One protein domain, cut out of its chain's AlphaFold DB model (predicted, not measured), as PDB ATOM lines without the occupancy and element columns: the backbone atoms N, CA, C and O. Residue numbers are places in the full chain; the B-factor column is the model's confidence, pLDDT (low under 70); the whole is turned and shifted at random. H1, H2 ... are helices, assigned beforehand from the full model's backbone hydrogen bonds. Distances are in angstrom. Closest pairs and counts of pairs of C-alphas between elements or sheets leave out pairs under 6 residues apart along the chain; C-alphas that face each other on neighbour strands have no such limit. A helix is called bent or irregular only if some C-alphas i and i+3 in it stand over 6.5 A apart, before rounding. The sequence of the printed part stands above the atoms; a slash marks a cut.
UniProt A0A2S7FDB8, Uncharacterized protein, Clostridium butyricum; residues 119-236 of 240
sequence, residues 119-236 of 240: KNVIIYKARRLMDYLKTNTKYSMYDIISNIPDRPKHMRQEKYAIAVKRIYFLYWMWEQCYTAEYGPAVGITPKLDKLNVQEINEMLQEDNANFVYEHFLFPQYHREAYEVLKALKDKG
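Overview. This is residues 119 to 236 of the 240 residues of an uncharacterized protein of Clostridium butyricum (UniProt A0A2S7FDB8). Long helix H2 runs through the middle, with H1 beside it as a hairpin and H4 crossing it. H5 turns off H4's end, and residues 231 to 236 stick out. The compact, all-helix printed part has 118 residues, five named helices, a radius of gyration of the C-alphas of 15.2 A and spans of 43 by 37 by 25 A.

Arrangement. H1, residues 119 to 132, touches H2, residues 157 to 182, opposite ways at a shallow tilt of 23 degrees; closest C-alphas Ala 126 and Ile 167, 5.6 A. H3, residues 197 to 203, is near H2. Residues 162 to 172 of H2 touch H4, residues 206 to 221, at a steep tilt of 63 degrees; closest C-alphas Arg 166 and Ala 209, 5.8 A. H5, residues 223 to 234, and H4 touch only at the corner, only just, with 3 pairs of C-alphas within 8 A; closest Pro 219 and Tyr 226, 5.5 A. Every O i to N i+4 pair is within hydrogen-bond range in H1, H3 and H5; in H2 21 of 22, in H4 10 of 12.

Along the chain. H1 begins at C-alpha 119, (-13.067, -47.662, 25.979); H2 spans 37.5 A; H5 ends at C-alpha 234, (-35.280, -15.552, 27.418). H4 is irregular, only just: C-alphas 215 and 218 are 6.8 A apart.

Size, cuts and confidence. The printed part has no cut. Links H1 to H2 and H2 to H3 are long. Residues 136 to 137 and 178 to 194 have pLDDT under 70.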
ATOM      1  N   LYS A 119     -12.313 -47.585  24.724       80.38
ATOM      2  CA  LYS A 119     -13.067 -47.662  25.979       80.38
ATOM      3  C   LYS A 119     -12.121 -47.623  27.170       80.38
ATOM      4  O   LYS A 119     -12.346 -46.873  28.119       80.38
ATOM      5  N   ASN A 120     -11.018 -48.366  27.099       81.50
ATOM      6  CA  ASN A 120      -9.999 -48.370  28.146       81.50
ATOM      7  C   ASN A 120      -9.279 -47.025  28.246       81.50
ATOM      8  O   ASN A 120      -8.969 -46.583  29.354       81.50
ATOM      9  N   VAL A 121      -9.058 -46.341  27.120       85.00
ATOM     10  CA  VAL A 121      -8.495 -44.983  27.112       85.00
ATOM     11  C   VAL A 121      -9.442 -43.997  27.800       85.00
ATOM     12  O   VAL A 121      -8.996 -43.214  28.642       85.00
ATOM     13  N   ILE A 122     -10.738 -44.060  27.489       88.12
ATOM     14  CA  ILE A 122     -11.774 -43.220  28.102       88.12
ATOM     15  C   ILE A 122     -11.839 -43.468  29.617       88.12
ATOM     16  O   ILE A 122     -11.696 -42.523  30.395       88.12
ATOM     17  N   ILE A 123     -11.949 -44.735  30.043       88.06
ATOM     18  CA  ILE A 123     -11.979 -45.132  31.463       88.06
ATOM     19  C   ILE A 123     -10.729 -44.628  32.193       88.06
ATOM     20  O   ILE A 123     -10.818 -44.059  33.284       88.06
ATOM     21  N   TYR A 124      -9.551 -44.823  31.598       87.69
ATOM     22  CA  TYR A 124      -8.289 -44.375  32.176       87.69
ATOM     23  C   TYR A 124      -8.265 -42.855  32.370       87.69
ATOM     24  O   TYR A 124      -7.939 -42.377  33.458       87.69
ATOM     25  N   LYS A 125      -8.641 -42.082  31.346       89.94
ATOM     26  CA  LYS A 125      -8.666 -40.613  31.416       89.94
ATOM     27  C   LYS A 125      -9.656 -40.105  32.458       89.94
ATOM     28  O   LYS A 125      -9.314 -39.195  33.213       89.94
ATOM     29  N   ALA A 126     -10.833 -40.718  32.540       91.62
ATOM     30  CA  ALA A 126     -11.852 -40.341  33.508       91.62
ATOM     31  C   ALA A 126     -11.354 -40.578  34.943       91.62
ATOM     32  O   ALA A 126     -11.386 -39.671  35.773       91.62
ATOM     33  N   ARG A 127     -10.750 -41.746  35.208       89.06
ATOM     34  CA  ARG A 127     -10.116 -42.050  36.502       89.06
ATOM     35  C   ARG A 127      -8.982 -41.088  36.850       89.06
ATOM     36  O   ARG A 127      -8.880 -40.673  37.996       89.06
ATOM     37  N   ARG A 128      -8.161 -40.685  35.877       89.38
ATOM     38  CA  ARG A 128      -7.083 -39.704  36.097       89.38
ATOM     39  C   ARG A 128      -7.609 -38.318  36.470       89.38
ATOM     40  O   ARG A 128      -6.968 -37.631  37.262       89.38
ATOM     41  N   LEU A 129      -8.750 -37.903  35.922       91.75
ATOM     42  CA  LEU A 129      -9.412 -36.663  36.336       91.75
ATOM     43  C   LEU A 129     -10.005 -36.794  37.743       91.75
ATOM     44  O   LEU A 129      -9.845 -35.884  38.548       91.75
ATOM     45  N   MET A 130     -10.589 -37.944  38.078       90.12
ATOM     46  CA  MET A 130     -11.062 -38.238  39.434       90.12
ATOM     47  C   MET A 130      -9.913 -38.215  40.464       90.12
ATOM     48  O   MET A 130     -10.019 -37.545  41.492       90.12
ATOM     49  N   ASP A 131      -8.768 -38.834  40.151       88.19
ATOM     50  CA  ASP A 131      -7.524 -38.728  40.935       88.19
ATOM     51  C   ASP A 131      -7.094 -37.270  41.130       88.19
ATOM     52  O   ASP A 131      -6.733 -36.850  42.232       88.19
ATOM     53  N   TYR A 132      -7.126 -36.480  40.052       88.31
ATOM     54  CA  TYR A 132      -6.760 -35.064  40.080       88.31
ATOM     55  C   TYR A 132      -7.681 -34.247  41.001       88.31
ATOM     56  O   TYR A 132      -7.221 -33.318  41.669       88.31
ATOM     57  N   LEU A 133      -8.953 -34.640  41.108       88.88
ATOM     58  CA  LEU A 133      -9.925 -34.091  42.054       88.88
ATOM     59  C   LEU A 133      -9.822 -34.690  43.474       88.88
ATOM     60  O   LEU A 133     -10.590 -34.307  44.351       88.88
ATOM     61  N   LYS A 134      -8.836 -35.564  43.736       81.31
ATOM     62  CA  LYS A 134      -8.559 -36.228  45.026       81.31
ATOM     63  C   LYS A 134      -9.675 -37.151  45.529       81.31
ATOM     64  O   LYS A 134      -9.860 -37.282  46.739       81.31
ATOM     65  N   THR A 135     -10.385 -37.816  44.622       71.25
ATOM     66  CA  THR A 135     -11.353 -38.868  44.975       71.25
ATOM     67  C   THR A 135     -10.782 -40.273  44.747       71.25
ATOM     68  O   THR A 135      -9.742 -40.450  44.114       71.25
ATOM     69  N   ASN A 136     -11.454 -41.290  45.282       65.31
ATOM     70  CA  ASN A 136     -11.062 -42.689  45.131       65.31
ATOM     71  C   ASN A 136     -11.288 -43.159  43.681       65.31
ATOM     72  O   ASN A 136     -12.398 -43.100  43.166       65.31
ATOM     73  N   THR A 137     -10.264 -43.693  43.016       64.25
ATOM     74  CA  THR A 137     -10.317 -44.137  41.604       64.25
ATOM     75  C   THR A 137     -11.113 -45.403  41.331       64.25
ATOM     76  O   THR A 137     -11.165 -45.876  40.191       64.25
ATOM     77  N   LYS A 138     -11.721 -45.978  42.366       71.94
ATOM     78  CA  LYS A 138     -12.411 -47.265  42.287       71.94
ATOM     79  C   LYS A 138     -13.835 -47.183  41.743       71.94
ATOM     80  O   LYS A 138     -14.436 -48.236  41.552       71.94
ATOM     81  N   TYR A 139     -14.365 -45.991  41.469       78.94
ATOM     82  CA  TYR A 139     -15.692 -45.871  40.871       78.94
ATOM     83  C   TYR A 139     -15.732 -46.510  39.480       78.94
ATOM     84  O   TYR A 139     -14.802 -46.383  38.669       78.94
ATOM     85  N   SER A 140     -16.813 -47.245  39.228       85.31
ATOM     86  CA  SER A 140     -17.144 -47.703  37.885       85.31
ATOM     87  C   SER A 140     -17.537 -46.497  37.023       85.31
ATOM     88  O   SER A 140     -17.831 -45.424  37.551       85.31
ATOM     89  N   MET A 141     -17.556 -46.652  35.695       86.56
ATOM     90  CA  MET A 141     -18.049 -45.567  34.839       86.56
ATOM     91  C   MET A 141     -19.519 -45.245  35.123       86.56
ATOM     92  O   MET A 141     -19.859 -44.073  35.101       86.56
ATOM     93  N   TYR A 142     -20.353 -46.231  35.483       84.75
ATOM     94  CA  TYR A 142     -21.755 -46.003  35.864       84.75
ATOM     95  C   TYR A 142     -21.904 -45.071  37.073       84.75
ATOM     96  O   TYR A 142     -22.853 -44.300  37.147       84.75
ATOM     97  N   ASP A 143     -20.951 -45.112  38.004       86.75
ATOM     98  CA  ASP A 143     -21.026 -44.349  39.251       86.75
ATOM     99  C   ASP A 143     -20.261 -43.020  39.182       86.75
ATOM    100  O   ASP A 143     -20.315 -42.229  40.125       86.75
ATOM    101  N   ILE A 144     -19.507 -42.767  38.108       89.31
ATOM    102  CA  ILE A 144     -18.499 -41.701  38.100       89.31
ATOM    103  C   ILE A 144     -19.113 -40.306  38.231       89.31
ATOM    104  O   ILE A 144     -18.567 -39.484  38.959       89.31
ATOM    105  N   ILE A 145     -20.258 -40.061  37.584       91.00
ATOM    106  CA  ILE A 145     -20.947 -38.764  37.592       91.00
ATOM    107  C   ILE A 145     -21.481 -38.440  38.988       91.00
ATOM    108  O   ILE A 145     -21.235 -37.358  39.512       91.00
ATOM    109  N   SER A 146     -22.139 -39.407  39.625       88.81
ATOM    110  CA  SER A 146     -22.713 -39.250  40.967       88.81
ATOM    111  C   SER A 146     -21.661 -39.102  42.069       88.81
ATOM    112  O   SER A 146     -21.999 -38.741  43.191       88.81
ATOM    113  N   ASN A 147     -20.392 -39.400  41.772       90.06
ATOM    114  CA  ASN A 147     -19.291 -39.380  42.733       90.06
ATOM    115  C   ASN A 147     -18.229 -38.313  42.420       90.06
ATOM    116  O   ASN A 147     -17.135 -38.356  42.995       90.06
ATOM    117  N   ILE A 148     -18.521 -37.359  41.528       90.50
ATOM    118  CA  ILE A 148     -17.661 -36.185  41.325       90.50
ATOM    119  C   ILE A 148     -17.611 -35.407  42.653       90.50
ATOM    120  O   ILE A 148     -18.656 -34.975  43.137       90.50
ATOM    121  N   PRO A 149     -16.429 -35.246  43.278       90.12
ATOM    122  CA  PRO A 149     -16.323 -34.574  44.565       90.12
ATOM    123  C   PRO A 149     -16.485 -33.063  44.404       90.12
ATOM    124  O   PRO A 149     -16.146 -32.512  43.358       90.12
ATOM    125  N   ASP A 150     -16.873 -32.385  45.484       90.88
ATOM    126  CA  ASP A 150     -16.817 -30.926  45.552       90.88
ATOM    127  C   ASP A 150     -15.413 -30.385  45.255       90.88
ATOM    128  O   ASP A 150     -14.387 -31.044  45.475       90.88
ATOM    129  N   ARG A 151     -15.357 -29.123  44.811       92.94
ATOM    130  CA  ARG A 151     -14.098 -28.453  44.479       92.94
ATOM    131  C   ARG A 151     -13.090 -28.545  45.633       92.94
ATOM    132  O   ARG A 151     -13.330 -27.990  46.710       92.94
ATOM    133  N   PRO A 152     -11.890 -29.113  45.403       90.00
ATOM    134  CA  PRO A 152     -10.841 -29.111  46.412       90.00
ATOM    135  C   PRO A 152     -10.426 -27.682  46.788       90.00
ATOM    136  O   PRO A 152     -10.199 -26.849  45.912       90.00
ATOM    137  N   LYS A 153     -10.225 -27.406  48.087       88.62
ATOM    138  CA  LYS A 153      -9.940 -26.049  48.615       88.62
ATOM    139  C   LYS A 153      -8.831 -25.274  47.881       88.62
ATOM    140  O   LYS A 153      -8.915 -24.061  47.749       88.62
ATOM    141  N   HIS A 154      -7.799 -25.973  47.412       88.50
ATOM    142  CA  HIS A 154      -6.611 -25.409  46.758       88.50
ATOM    143  C   HIS A 154      -6.748 -25.277  45.230       88.50
ATOM    144  O   HIS A 154      -5.846 -24.763  44.572       88.50
ATOM    145  N   MET A 155      -7.841 -25.772  44.646       91.31
ATOM    146  CA  MET A 155      -8.063 -25.767  43.204       91.31
ATOM    147  C   MET A 155      -8.856 -24.526  42.792       91.31
ATOM    148  O   MET A 155      -9.878 -24.208  43.400       91.31
ATOM    149  N   ARG A 156      -8.396 -23.835  41.743       92.81
ATOM    150  CA  ARG A 156      -9.127 -22.708  41.142       92.81
ATOM    151  C   ARG A 156     -10.453 -23.177  40.538       92.81
ATOM    152  O   ARG A 156     -10.521 -24.300  40.038       92.81
ATOM    153  N   GLN A 157     -11.475 -22.324  40.581       93.38
ATOM    154  CA  GLN A 157     -12.827 -22.672  40.135       93.38
ATOM    155  C   GLN A 157     -12.853 -23.072  38.658       93.38
ATOM    156  O   GLN A 157     -13.477 -24.069  38.314       93.38
ATOM    157  N   GLU A 158     -12.111 -22.369  37.808       92.69
ATOM    158  CA  GLU A 158     -12.066 -22.607  36.363       92.69
ATOM    159  C   GLU A 158     -11.430 -23.971  36.060       92.69
ATOM    160  O   GLU A 158     -11.957 -24.771  35.289       92.69
ATOM    161  N   LYS A 159     -10.334 -24.293  36.762       93.19
ATOM    162  CA  LYS A 159      -9.657 -25.594  36.644       93.19
ATOM    163  C   LYS A 159     -10.513 -26.755  37.139       93.19
ATOM    164  O   LYS A 159     -10.403 -27.860  36.613       93.19
ATOM    165  N   TYR A 160     -11.320 -26.518  38.167       95.44
ATOM    166  CA  TYR A 160     -12.274 -27.503  38.652       95.44
ATOM    167  C   TYR A 160     -13.406 -27.703  37.642       95.44
ATOM    168  O   TYR A 160     -13.650 -28.831  37.223       95.44
ATOM    169  N   ALA A 161     -14.024 -26.612  37.181       94.06
ATOM    170  CA  ALA A 161     -15.109 -26.647  36.211       94.06
ATOM    171  C   ALA A 161     -14.700 -27.401  34.940       94.06
ATOM    172  O   ALA A 161     -15.405 -28.318  34.526       94.06
ATOM    173  N   ILE A 162     -13.523 -27.111  34.373       95.81
ATOM    174  CA  ILE A 162     -13.079 -27.810  33.163       95.81
ATOM    175  C   ILE A 162     -12.815 -29.302  33.399       95.81
ATOM    176  O   ILE A 162     -13.077 -30.125  32.522       95.81
ATOM    177  N   ALA A 163     -12.324 -29.684  34.584       95.06
ATOM    178  CA  ALA A 163     -12.138 -31.089  34.933       95.06
ATOM    179  C   ALA A 163     -13.484 -31.822  35.009       95.06
ATOM    180  O   ALA A 163     -13.611 -32.906  34.441       95.06
ATOM    181  N   VAL A 164     -14.494 -31.207  35.631       94.88
ATOM    182  CA  VAL A 164     -15.863 -31.741  35.697       94.88
ATOM    183  C   VAL A 164     -16.463 -31.877  34.297       94.88
ATOM    184  O   VAL A 164     -16.900 -32.967  33.935       94.88
ATOM    185  N   LYS A 165     -16.407 -30.828  33.466       96.06
ATOM    186  CA  LYS A 165     -16.913 -30.863  32.080       96.06
ATOM    187  C   LYS A 165     -16.276 -31.998  31.266       96.06
ATOM    188  O   LYS A 165     -16.973 -32.742  30.579       96.06
ATOM    189  N   ARG A 166     -14.962 -32.203  31.409       96.81
ATOM    190  CA  ARG A 166     -14.240 -33.325  30.782       96.81
ATOM    191  C   ARG A 166     -14.685 -34.693  31.302       96.81
ATOM    192  O   ARG A 166     -14.738 -35.627  30.510       96.81
ATOM    193  N   ILE A 167     -14.998 -34.831  32.594       95.25
ATOM    194  CA  ILE A 167     -15.532 -36.085  33.155       95.25
ATOM    195  C   ILE A 167     -16.896 -36.405  32.532       95.25
ATOM    196  O   ILE A 167     -17.087 -37.531  32.077       95.25
ATOM    197  N   TYR A 168     -17.797 -35.423  32.433       95.25
ATOM    198  CA  TYR A 168     -19.084 -35.593  31.747       95.25
ATOM    199  C   TYR A 168     -18.908 -35.999  30.285       95.25
ATOM    200  O   TYR A 168     -19.569 -36.923  29.817       95.25
ATOM    201  N   PHE A 169     -17.980 -35.359  29.573       94.88
ATOM    202  CA  PHE A 169     -17.721 -35.690  28.176       94.88
ATOM    203  C   PHE A 169     -17.181 -37.119  28.023       94.88
ATOM    204  O   PHE A 169     -17.679 -37.890  27.207       94.88
ATOM    205  N   LEU A 170     -16.230 -37.528  28.865       93.81
ATOM    206  CA  LEU A 170     -15.712 -38.899  28.876       93.81
ATOM    207  C   LEU A 170     -16.786 -39.936  29.231       93.81
ATOM    208  O   LEU A 170     -16.811 -41.007  28.629       93.81
ATOM    209  N   TYR A 171     -17.668 -39.632  30.184       93.12
ATOM    210  CA  TYR A 171     -18.793 -40.498  30.530       93.12
ATOM    211  C   TYR A 171     -19.746 -40.672  29.343       93.12
ATOM    212  O   TYR A 171     -20.026 -41.804  28.956       93.12
ATOM    213  N   TRP A 172     -20.134 -39.573  28.694       91.31
ATOM    214  CA  TRP A 172     -20.961 -39.611  27.490       91.31
ATOM    215  C   TRP A 172     -20.308 -40.436  26.373       91.31
ATOM    216  O   TRP A 172     -20.950 -41.316  25.806       91.31
ATOM    217  N   MET A 173     -19.012 -40.227  26.094       89.69
ATOM    218  CA  MET A 173     -18.277 -41.015  25.091       89.69
ATOM    219  C   MET A 173     -18.295 -42.512  25.422       89.69
ATOM    220  O   MET A 173     -18.456 -43.344  24.531       89.69
ATOM    221  N   TRP A 174     -18.143 -42.865  26.700       89.06
ATOM    222  CA  TRP A 174     -18.212 -44.251  27.149       89.06
ATOM    223  C   TRP A 174     -19.615 -44.852  26.984       89.06
ATOM    224  O   TRP A 174     -19.718 -45.982  26.508       89.06
ATOM    225  N   GLU A 175     -20.683 -44.109  27.301       85.00
ATOM    226  CA  GLU A 175     -22.067 -44.537  27.048       85.00
ATOM    227  C   GLU A 175     -22.296 -44.798  25.557       85.00
ATOM    228  O   GLU A 175     -22.838 -45.839  25.186       85.00
ATOM    229  N   GLN A 176     -21.815 -43.913  24.682       82.06
ATOM    230  CA  GLN A 176     -21.916 -44.104  23.235       82.06
ATOM    231  C   GLN A 176     -21.182 -45.377  22.767       82.06
ATOM    232  O   GLN A 176     -21.729 -46.147  21.975       82.06
ATOM    233  N   CYS A 177     -19.982 -45.658  23.294       76.88
ATOM    234  CA  CYS A 177     -19.266 -46.908  23.009       76.88
ATOM    235  C   CYS A 177     -20.002 -48.149  23.546       76.88
ATOM    236  O   CYS A 177     -20.021 -49.179  22.879       76.88
ATOM    237  N   TYR A 178     -20.605 -48.068  24.735       69.94
ATOM    238  CA  TYR A 178     -21.320 -49.185  25.361       69.94
ATOM    239  C   TYR A 178     -22.632 -49.517  24.635       69.94
ATOM    240  O   TYR A 178     -22.926 -50.684  24.376       69.94
ATOM    241  N   THR A 179     -23.407 -48.496  24.258       65.00
ATOM    242  CA  THR A 179     -24.690 -48.674  23.555       65.00
ATOM    243  C   THR A 179     -24.497 -49.282  22.164       65.00
ATOM    244  O   THR A 179     -25.319 -50.090  21.739       65.00
ATOM    245  N   ALA A 180     -23.389 -48.964  21.483       58.66
ATOM    246  CA  ALA A 180     -23.029 -49.572  20.200       58.66
ATOM    247  C   ALA A 180     -22.704 -51.079  20.301       58.66
ATOM    248  O   ALA A 180     -22.854 -51.804  19.321       58.66
ATOM    249  N   GLU A 181     -22.261 -51.545  21.472       57.25
ATOM    250  CA  GLU A 181     -21.841 -52.930  21.723       57.25
ATOM    251  C   GLU A 181     -23.014 -53.817  22.205       57.25
ATOM    252  O   GLU A 181     -23.046 -55.006  21.892       57.25
ATOM    253  N   TYR A 182     -24.000 -53.251  22.922       56.12
ATOM    254  CA  TYR A 182     -25.032 -54.030  23.635       56.12
ATOM    255  C   TYR A 182     -26.493 -53.547  23.480       56.12
ATOM    256  O   TYR A 182     -27.385 -54.158  24.069       56.12
ATOM    257  N   GLY A 183     -26.778 -52.472  22.733       55.06
ATOM    258  CA  GLY A 183     -28.128 -51.894  22.603       55.06
ATOM    259  C   GLY A 183     -28.744 -52.010  21.199       55.06
ATOM    260  O   GLY A 183     -28.026 -52.220  20.220       55.06
ATOM    261  N   PRO A 184     -30.078 -51.844  21.053       43.56
ATOM    262  CA  PRO A 184     -30.678 -51.624  19.741       43.56
ATOM    263  C   PRO A 184     -30.101 -50.320  19.185       43.56
ATOM    264  O   PRO A 184     -30.176 -49.284  19.844       43.56
ATOM    265  N   ALA A 185     -29.486 -50.382  18.005       47.00
ATOM    266  CA  ALA A 185     -28.836 -49.245  17.367       47.00
ATOM    267  C   ALA A 185     -29.856 -48.129  17.084       47.00
ATOM    268  O   ALA A 185     -30.475 -48.085  16.020       47.00
ATOM    269  N   VAL A 186     -30.052 -47.223  18.042       43.06
ATOM    270  CA  VAL A 186     -30.752 -45.966  17.806       43.06
ATOM    271  C   VAL A 186     -29.744 -45.059  17.115       43.06
ATOM    272  O   VAL A 186     -28.662 -44.794  17.636       43.06
ATOM    273  N   GLY A 187     -30.071 -44.729  15.869       47.03
ATOM    274  CA  GLY A 187     -29.154 -44.197  14.875       47.03
ATOM    275  C   GLY A 187     -28.341 -42.984  15.321       47.03
ATOM    276  O   GLY A 187     -28.753 -42.187  16.157       47.03
ATOM    277  N   ILE A 188     -27.212 -42.824  14.629       44.25
ATOM    278  CA  ILE A 188     -26.254 -41.719  14.750       44.25
ATOM    279  C   ILE A 188     -25.369 -41.811  16.005       44.25
ATOM    280  O   ILE A 188     -25.111 -40.823  16.680       44.25
ATOM    281  N   THR A 189     -24.821 -42.989  16.302       50.12
ATOM    282  CA  THR A 189     -23.612 -43.064  17.134       50.12
ATOM    283  C   THR A 189     -22.404 -42.836  16.218       50.12
ATOM    284  O   THR A 189     -22.206 -43.617  15.278       50.12
ATOM    285  N   PRO A 190     -21.593 -41.777  16.413       52.84
ATOM    286  CA  PRO A 190     -20.309 -41.671  15.731       52.84
ATOM    287  C   PRO A 190     -19.514 -42.952  15.999       52.84
ATOM    288  O   PRO A 190     -19.636 -43.528  17.080       52.84
ATOM    289  N   LYS A 191     -18.705 -43.405  15.036       62.50
ATOM    290  CA  LYS A 191     -17.780 -44.540  15.203       62.50
ATOM    291  C   LYS A 191     -16.668 -44.182  16.196       62.50
ATOM    292  O   LYS A 191     -15.511 -44.008  15.819       62.50
ATOM    293  N   LEU A 192     -17.040 -43.990  17.461       67.94
ATOM    294  CA  LEU A 192     -16.135 -43.654  18.552       67.94
ATOM    295  C   LEU A 192     -15.186 -44.822  18.833       67.94
ATOM    296  O   LEU A 192     -14.068 -44.587  19.266       67.94
ATOM    297  N   ASP A 193     -15.591 -46.052  18.491       63.22
ATOM    298  CA  ASP A 193     -14.770 -47.272  18.476       63.22
ATOM    299  C   ASP A 193     -13.499 -47.148  17.620       63.22
ATOM    300  O   ASP A 193     -12.542 -47.893  17.821       63.22
ATOM    301  N   LYS A 194     -13.469 -46.189  16.685       68.56
ATOM    302  CA  LYS A 194     -12.329 -45.928  15.800       68.56
ATOM    303  C   LYS A 194     -11.483 -44.725  16.199       68.56
ATOM    304  O   LYS A 194     -10.480 -44.479  15.530       68.56
ATOM    305  N   LEU A 195     -11.868 -43.991  17.245       74.31
ATOM    306  CA  LEU A 195     -11.079 -42.854  17.697       74.31
ATOM    307  C   LEU A 195      -9.747 -43.317  18.275       74.31
ATOM    308  O   LEU A 195      -9.671 -44.239  19.091       74.31
ATOM    309  N   ASN A 196      -8.692 -42.619  17.889       76.94
ATOM    310  CA  ASN A 196      -7.381 -42.765  18.484       76.94
ATOM    311  C   ASN A 196      -7.205 -41.805  19.678       76.94
ATOM    312  O   ASN A 196      -7.998 -40.896  19.932       76.94
ATOM    313  N   VAL A 197      -6.130 -42.001  20.445       79.06
ATOM    314  CA  VAL A 197      -5.874 -41.214  21.663       79.06
ATOM    315  C   VAL A 197      -5.656 -39.728  21.381       79.06
ATOM    316  O   VAL A 197      -5.999 -38.902  22.228       79.06
ATOM    317  N   GLN A 198      -5.084 -39.379  20.227       78.81
ATOM    318  CA  GLN A 198      -4.883 -37.989  19.839       78.81
ATOM    319  C   GLN A 198      -6.226 -37.298  19.600       78.81
ATOM    320  O   GLN A 198      -6.451 -36.240  20.178       78.81
ATOM    321  N   GLU A 199      -7.139 -37.924  18.861       80.75
ATOM    322  CA  GLU A 199      -8.479 -37.376  18.617       80.75
ATOM    323  C   GLU A 199      -9.239 -37.184  19.937       80.75
ATOM    324  O   GLU A 199      -9.809 -36.125  20.181       80.75
ATOM    325  N   ILE A 200      -9.154 -38.150  20.864       86.50
ATOM    326  CA  ILE A 200      -9.729 -37.992  22.209       86.50
ATOM    327  C   ILE A 200      -9.094 -36.802  22.949       86.50
ATOM    328  O   ILE A 200      -9.787 -36.060  23.638       86.50
ATOM    329  N   ASN A 201      -7.776 -36.600  22.850       86.06
ATOM    330  CA  ASN A 201      -7.117 -35.454  23.486       86.06
ATOM    331  C   ASN A 201      -7.572 -34.118  22.890       86.06
ATOM    332  O   ASN A 201      -7.767 -33.168  23.643       86.06
ATOM    333  N   GLU A 202      -7.726 -34.053  21.568       85.56
ATOM    334  CA  GLU A 202      -8.221 -32.876  20.853       85.56
ATOM    335  C   GLU A 202      -9.658 -32.558  21.275       85.56
ATOM    336  O   GLU A 202      -9.949 -31.428  21.660       85.56
ATOM    337  N   MET A 203     -10.533 -33.565  21.349       87.25
ATOM    338  CA  MET A 203     -11.904 -33.408  21.853       87.25
ATOM    339  C   MET A 203     -11.954 -32.919  23.308       87.25
ATOM    340  O   MET A 203     -12.855 -32.176  23.681       87.25
ATOM    341  N   LEU A 204     -10.980 -33.300  24.137       91.88
ATOM    342  CA  LEU A 204     -10.895 -32.874  25.538       91.88
ATOM    343  C   LEU A 204     -10.171 -31.535  25.735       91.88
ATOM    344  O   LEU A 204      -9.962 -31.125  26.884       91.88
ATOM    345  N   GLN A 205      -9.770 -30.841  24.667       91.62
ATOM    346  CA  GLN A 205      -9.294 -29.461  24.782       91.62
ATOM    347  C   GLN A 205     -10.359 -28.570  25.428       91.62
ATOM    348  O   GLN A 205     -11.540 -28.900  25.446       91.62
ATOM    349  N   GLU A 206      -9.914 -27.479  26.048       91.06
ATOM    350  CA  GLU A 206     -10.766 -26.650  26.905       91.06
ATOM    351  C   GLU A 206     -12.001 -26.116  26.171       91.06
ATOM    352  O   GLU A 206     -13.119 -26.359  26.620       91.06
ATOM    353  N   ASP A 207     -11.799 -25.510  25.003       92.19
ATOM    354  CA  ASP A 207     -12.877 -24.949  24.183       92.19
ATOM    355  C   ASP A 207     -13.880 -26.025  23.746       92.19
ATOM    356  O   ASP A 207     -15.090 -25.849  23.880       92.19
ATOM    357  N   ASN A 208     -13.381 -27.188  23.319       89.69
ATOM    358  CA  ASN A 208     -14.215 -28.312  22.895       89.69
ATOM    359  C   ASN A 208     -15.026 -28.895  24.062       89.69
ATOM    360  O   ASN A 208     -16.219 -29.157  23.924       89.69
ATOM    361  N   ALA A 209     -14.401 -29.072  25.228       91.12
ATOM    362  CA  ALA A 209     -15.078 -29.578  26.416       91.12
ATOM    363  C   ALA A 209     -16.128 -28.588  26.946       91.12
ATOM    364  O   ALA A 209     -17.181 -29.023  27.412       91.12
ATOM    365  N   ASN A 210     -15.866 -27.280  26.860       90.81
ATOM    366  CA  ASN A 210     -16.840 -26.242  27.191       90.81
ATOM    367  C   ASN A 210     -18.041 -26.292  26.248       90.81
ATOM    368  O   ASN A 210     -19.163 -26.476  26.715       90.81
ATOM    369  N   PHE A 211     -17.787 -26.238  24.938       91.56
ATOM    370  CA  PHE A 211     -18.821 -26.270  23.909       91.56
ATOM    371  C   PHE A 211     -19.724 -27.502  24.044       91.56
ATOM    372  O   PHE A 211     -20.949 -27.393  24.103       91.56
ATOM    373  N   VAL A 212     -19.127 -28.694  24.147       90.38
ATOM    374  CA  VAL A 212     -19.904 -29.935  24.239       90.38
ATOM    375  C   VAL A 212     -20.712 -29.987  25.533       90.38
ATOM    376  O   VAL A 212     -21.880 -30.380  25.518       90.38
ATOM    377  N   TYR A 213     -20.125 -29.565  26.652       92.12
ATOM    378  CA  TYR A 213     -20.850 -29.550  27.912       92.12
ATOM    379  C   TYR A 213     -22.044 -28.595  27.869       92.12
ATOM    380  O   TYR A 213     -23.147 -29.002  28.206       92.12
ATOM    381  N   GLU A 214     -21.853 -27.358  27.425       88.88
ATOM    382  CA  GLU A 214     -22.888 -26.321  27.470       88.88
ATOM    383  C   GLU A 214     -24.047 -26.596  26.511       88.88
ATOM    384  O   GLU A 214     -25.205 -26.399  26.877       88.88
ATOM    385  N   HIS A 215     -23.754 -27.108  25.314       87.25
ATOM    386  CA  HIS A 215     -24.767 -27.283  24.275       87.25
ATOM    387  C   HIS A 215     -25.390 -28.681  24.223       87.25
ATOM    388  O   HIS A 215     -26.484 -28.827  23.680       87.25
ATOM    389  N   PHE A 216     -24.733 -29.706  24.777       87.50
ATOM    390  CA  PHE A 216     -25.204 -31.093  24.672       87.50
ATOM    391  C   PHE A 216     -25.377 -31.759  26.034       87.50
ATOM    392  O   PHE A 216     -26.460 -32.253  26.346       87.50
ATOM    393  N   LEU A 217     -24.335 -31.764  26.868       90.81
ATOM    394  CA  LEU A 217     -24.337 -32.585  28.084       90.81
ATOM    395  C   LEU A 217     -25.121 -31.939  29.227       90.81
ATOM    396  O   LEU A 217     -25.841 -32.625  29.943       90.81
ATOM    397  N   PHE A 218     -25.015 -30.628  29.407       89.00
ATOM    398  CA  PHE A 218     -25.722 -29.907  30.458       89.00
ATOM    399  C   PHE A 218     -27.252 -29.981  30.283       89.00
ATOM    400  O   PHE A 218     -27.920 -30.364  31.245       89.00
ATOM    401  N   PRO A 219     -27.826 -29.771  29.078       88.19
ATOM    402  CA  PRO A 219     -29.246 -30.042  28.834       88.19
ATOM    403  C   PRO A 219     -29.653 -31.497  29.110       88.19
ATOM    404  O   PRO A 219     -30.763 -31.752  29.576       88.19
ATOM    405  N   GLN A 220     -28.764 -32.453  28.822       87.00
ATOM    406  CA  GLN A 220     -29.034 -33.883  28.975       87.00
ATOM    407  C   GLN A 220     -29.025 -34.329  30.446       87.00
ATOM    408  O   GLN A 220     -29.965 -34.985  30.890       87.00
ATOM    409  N   TYR A 221     -27.978 -33.986  31.203       86.50
ATOM    410  CA  TYR A 221     -27.782 -34.460  32.578       86.50
ATOM    411  C   TYR A 221     -28.355 -33.515  33.644       86.50
ATOM    412  O   TYR A 221     -28.579 -33.942  34.775       86.50
ATOM    413  N   HIS A 222     -28.622 -32.249  33.306       87.94
ATOM    414  CA  HIS A 222     -29.138 -31.228  34.227       87.94
ATOM    415  C   HIS A 222     -30.359 -30.501  33.650       87.94
ATOM    416  O   HIS A 222     -30.471 -29.278  33.736       87.94
ATOM    417  N   ARG A 223     -31.293 -31.264  33.072       87.56
ATOM    418  CA  ARG A 223     -32.452 -30.744  32.334       87.56
ATOM    419  C   ARG A 223     -33.225 -29.649  33.074       87.56
ATOM    420  O   ARG A 223     -33.488 -28.604  32.497       87.56
ATOM    421  N   GLU A 224     -33.563 -29.859  34.345       88.94
ATOM    422  CA  GLU A 224     -34.333 -28.881  35.130       88.94
ATOM    423  C   GLU A 224     -33.587 -27.550  35.290       88.94
ATOM    424  O   GLU A 224     -34.153 -26.484  35.056       88.94
ATOM    425  N   ALA A 225     -32.295 -27.607  35.625       87.75
ATOM    426  CA  ALA A 225     -31.461 -26.418  35.753       87.75
ATOM    427  C   ALA A 225     -31.279 -25.703  34.404       87.75
ATOM    428  O   ALA A 225     -31.289 -24.474  34.351       87.75
ATOM    429  N   TYR A 226     -31.154 -26.466  33.314       89.06
ATOM    430  CA  TYR A 226     -31.069 -25.920  31.965       89.06
ATOM    431  C   TYR A 226     -32.341 -25.169  31.557       89.06
ATOM    432  O   TYR A 226     -32.238 -24.044  31.075       89.06
ATOM    433  N   GLU A 227     -33.531 -25.728  31.797       89.50
ATOM    434  CA  GLU A 227     -34.797 -25.048  31.483       89.50
ATOM    435  C   GLU A 227     -34.972 -23.754  32.293       89.50
ATOM    436  O   GLU A 227     -35.429 -22.744  31.759       89.50
ATOM    437  N   VAL A 228     -34.548 -23.743  33.563       90.50
ATOM    438  CA  VAL A 228     -34.548 -22.523  34.386       90.50
ATOM    439  C   VAL A 228     -33.597 -21.474  33.810       90.50
ATOM    440  O   VAL A 228     -33.997 -20.325  33.631       90.50
ATOM    441  N   LEU A 229     -32.356 -21.852  33.491       87.69
ATOM    442  CA  LEU A 229     -31.373 -20.937  32.905       87.69
ATOM    443  C   LEU A 229     -31.845 -20.381  31.564       87.69
ATOM    444  O   LEU A 229     -31.752 -19.179  31.331       87.69
ATOM    445  N   LYS A 230     -32.414 -21.233  30.710       88.12
ATOM    446  CA  LYS A 230     -33.004 -20.831  29.436       88.12
ATOM    447  C   LYS A 230     -34.139 -19.825  29.641       88.12
ATOM    448  O   LYS A 230     -34.126 -18.770  29.024       88.12
ATOM    449  N   ALA A 231     -35.054 -20.084  30.576       89.25
ATOM    450  CA  ALA A 231     -36.145 -19.163  30.888       89.25
ATOM    451  C   ALA A 231     -35.664 -17.818  31.468       89.25
ATOM    452  O   ALA A 231     -36.317 -16.796  31.267       89.25
ATOM    453  N   LEU A 232     -34.551 -17.802  32.209       90.12
ATOM    454  CA  LEU A 232     -33.926 -16.566  32.692       90.12
ATOM    455  C   LEU A 232     -33.251 -15.788  31.552       90.12
ATOM    456  O   LEU A 232     -33.395 -14.565  31.502       90.12
ATOM    457  N   LYS A 233     -32.584 -16.487  30.622       88.00
ATOM    458  CA  LYS A 233     -31.997 -15.903  29.403       88.00
ATOM    459  C   LYS A 233     -33.067 -15.301  28.494       88.00
ATOM    460  O   LYS A 233     -32.954 -14.140  28.115       88.00
ATOM    461  N   ASP A 234     -34.156 -16.024  28.243       89.38
ATOM    462  CA  ASP A 234     -35.280 -15.552  27.418       89.38
ATOM    463  C   ASP A 234     -35.948 -14.290  28.001       89.38
ATOM    464  O   ASP A 234     -36.554 -13.499  27.279       89.38
ATOM    465  N   LYS A 235     -35.822 -14.078  29.319       92.25
ATOM    466  CA  LYS A 235     -36.303 -12.882  30.028       92.25
ATOM    467  C   LYS A 235     -35.271 -11.750  30.109       92.25
ATOM    468  O   LYS A 235     -35.580 -10.721  30.705       92.25
ATOM    469  N   GLY A 236     -34.065 -11.931  29.565       88.75
ATOM    470  CA  GLY A 236     -32.973 -10.953  29.635       88.75
ATOM    471  C   GLY A 236     -32.462 -10.698  31.056       88.75
ATOM    472  O   GLY A 236     -31.991  -9.604  31.350       88.75
TER     473      GLY A 236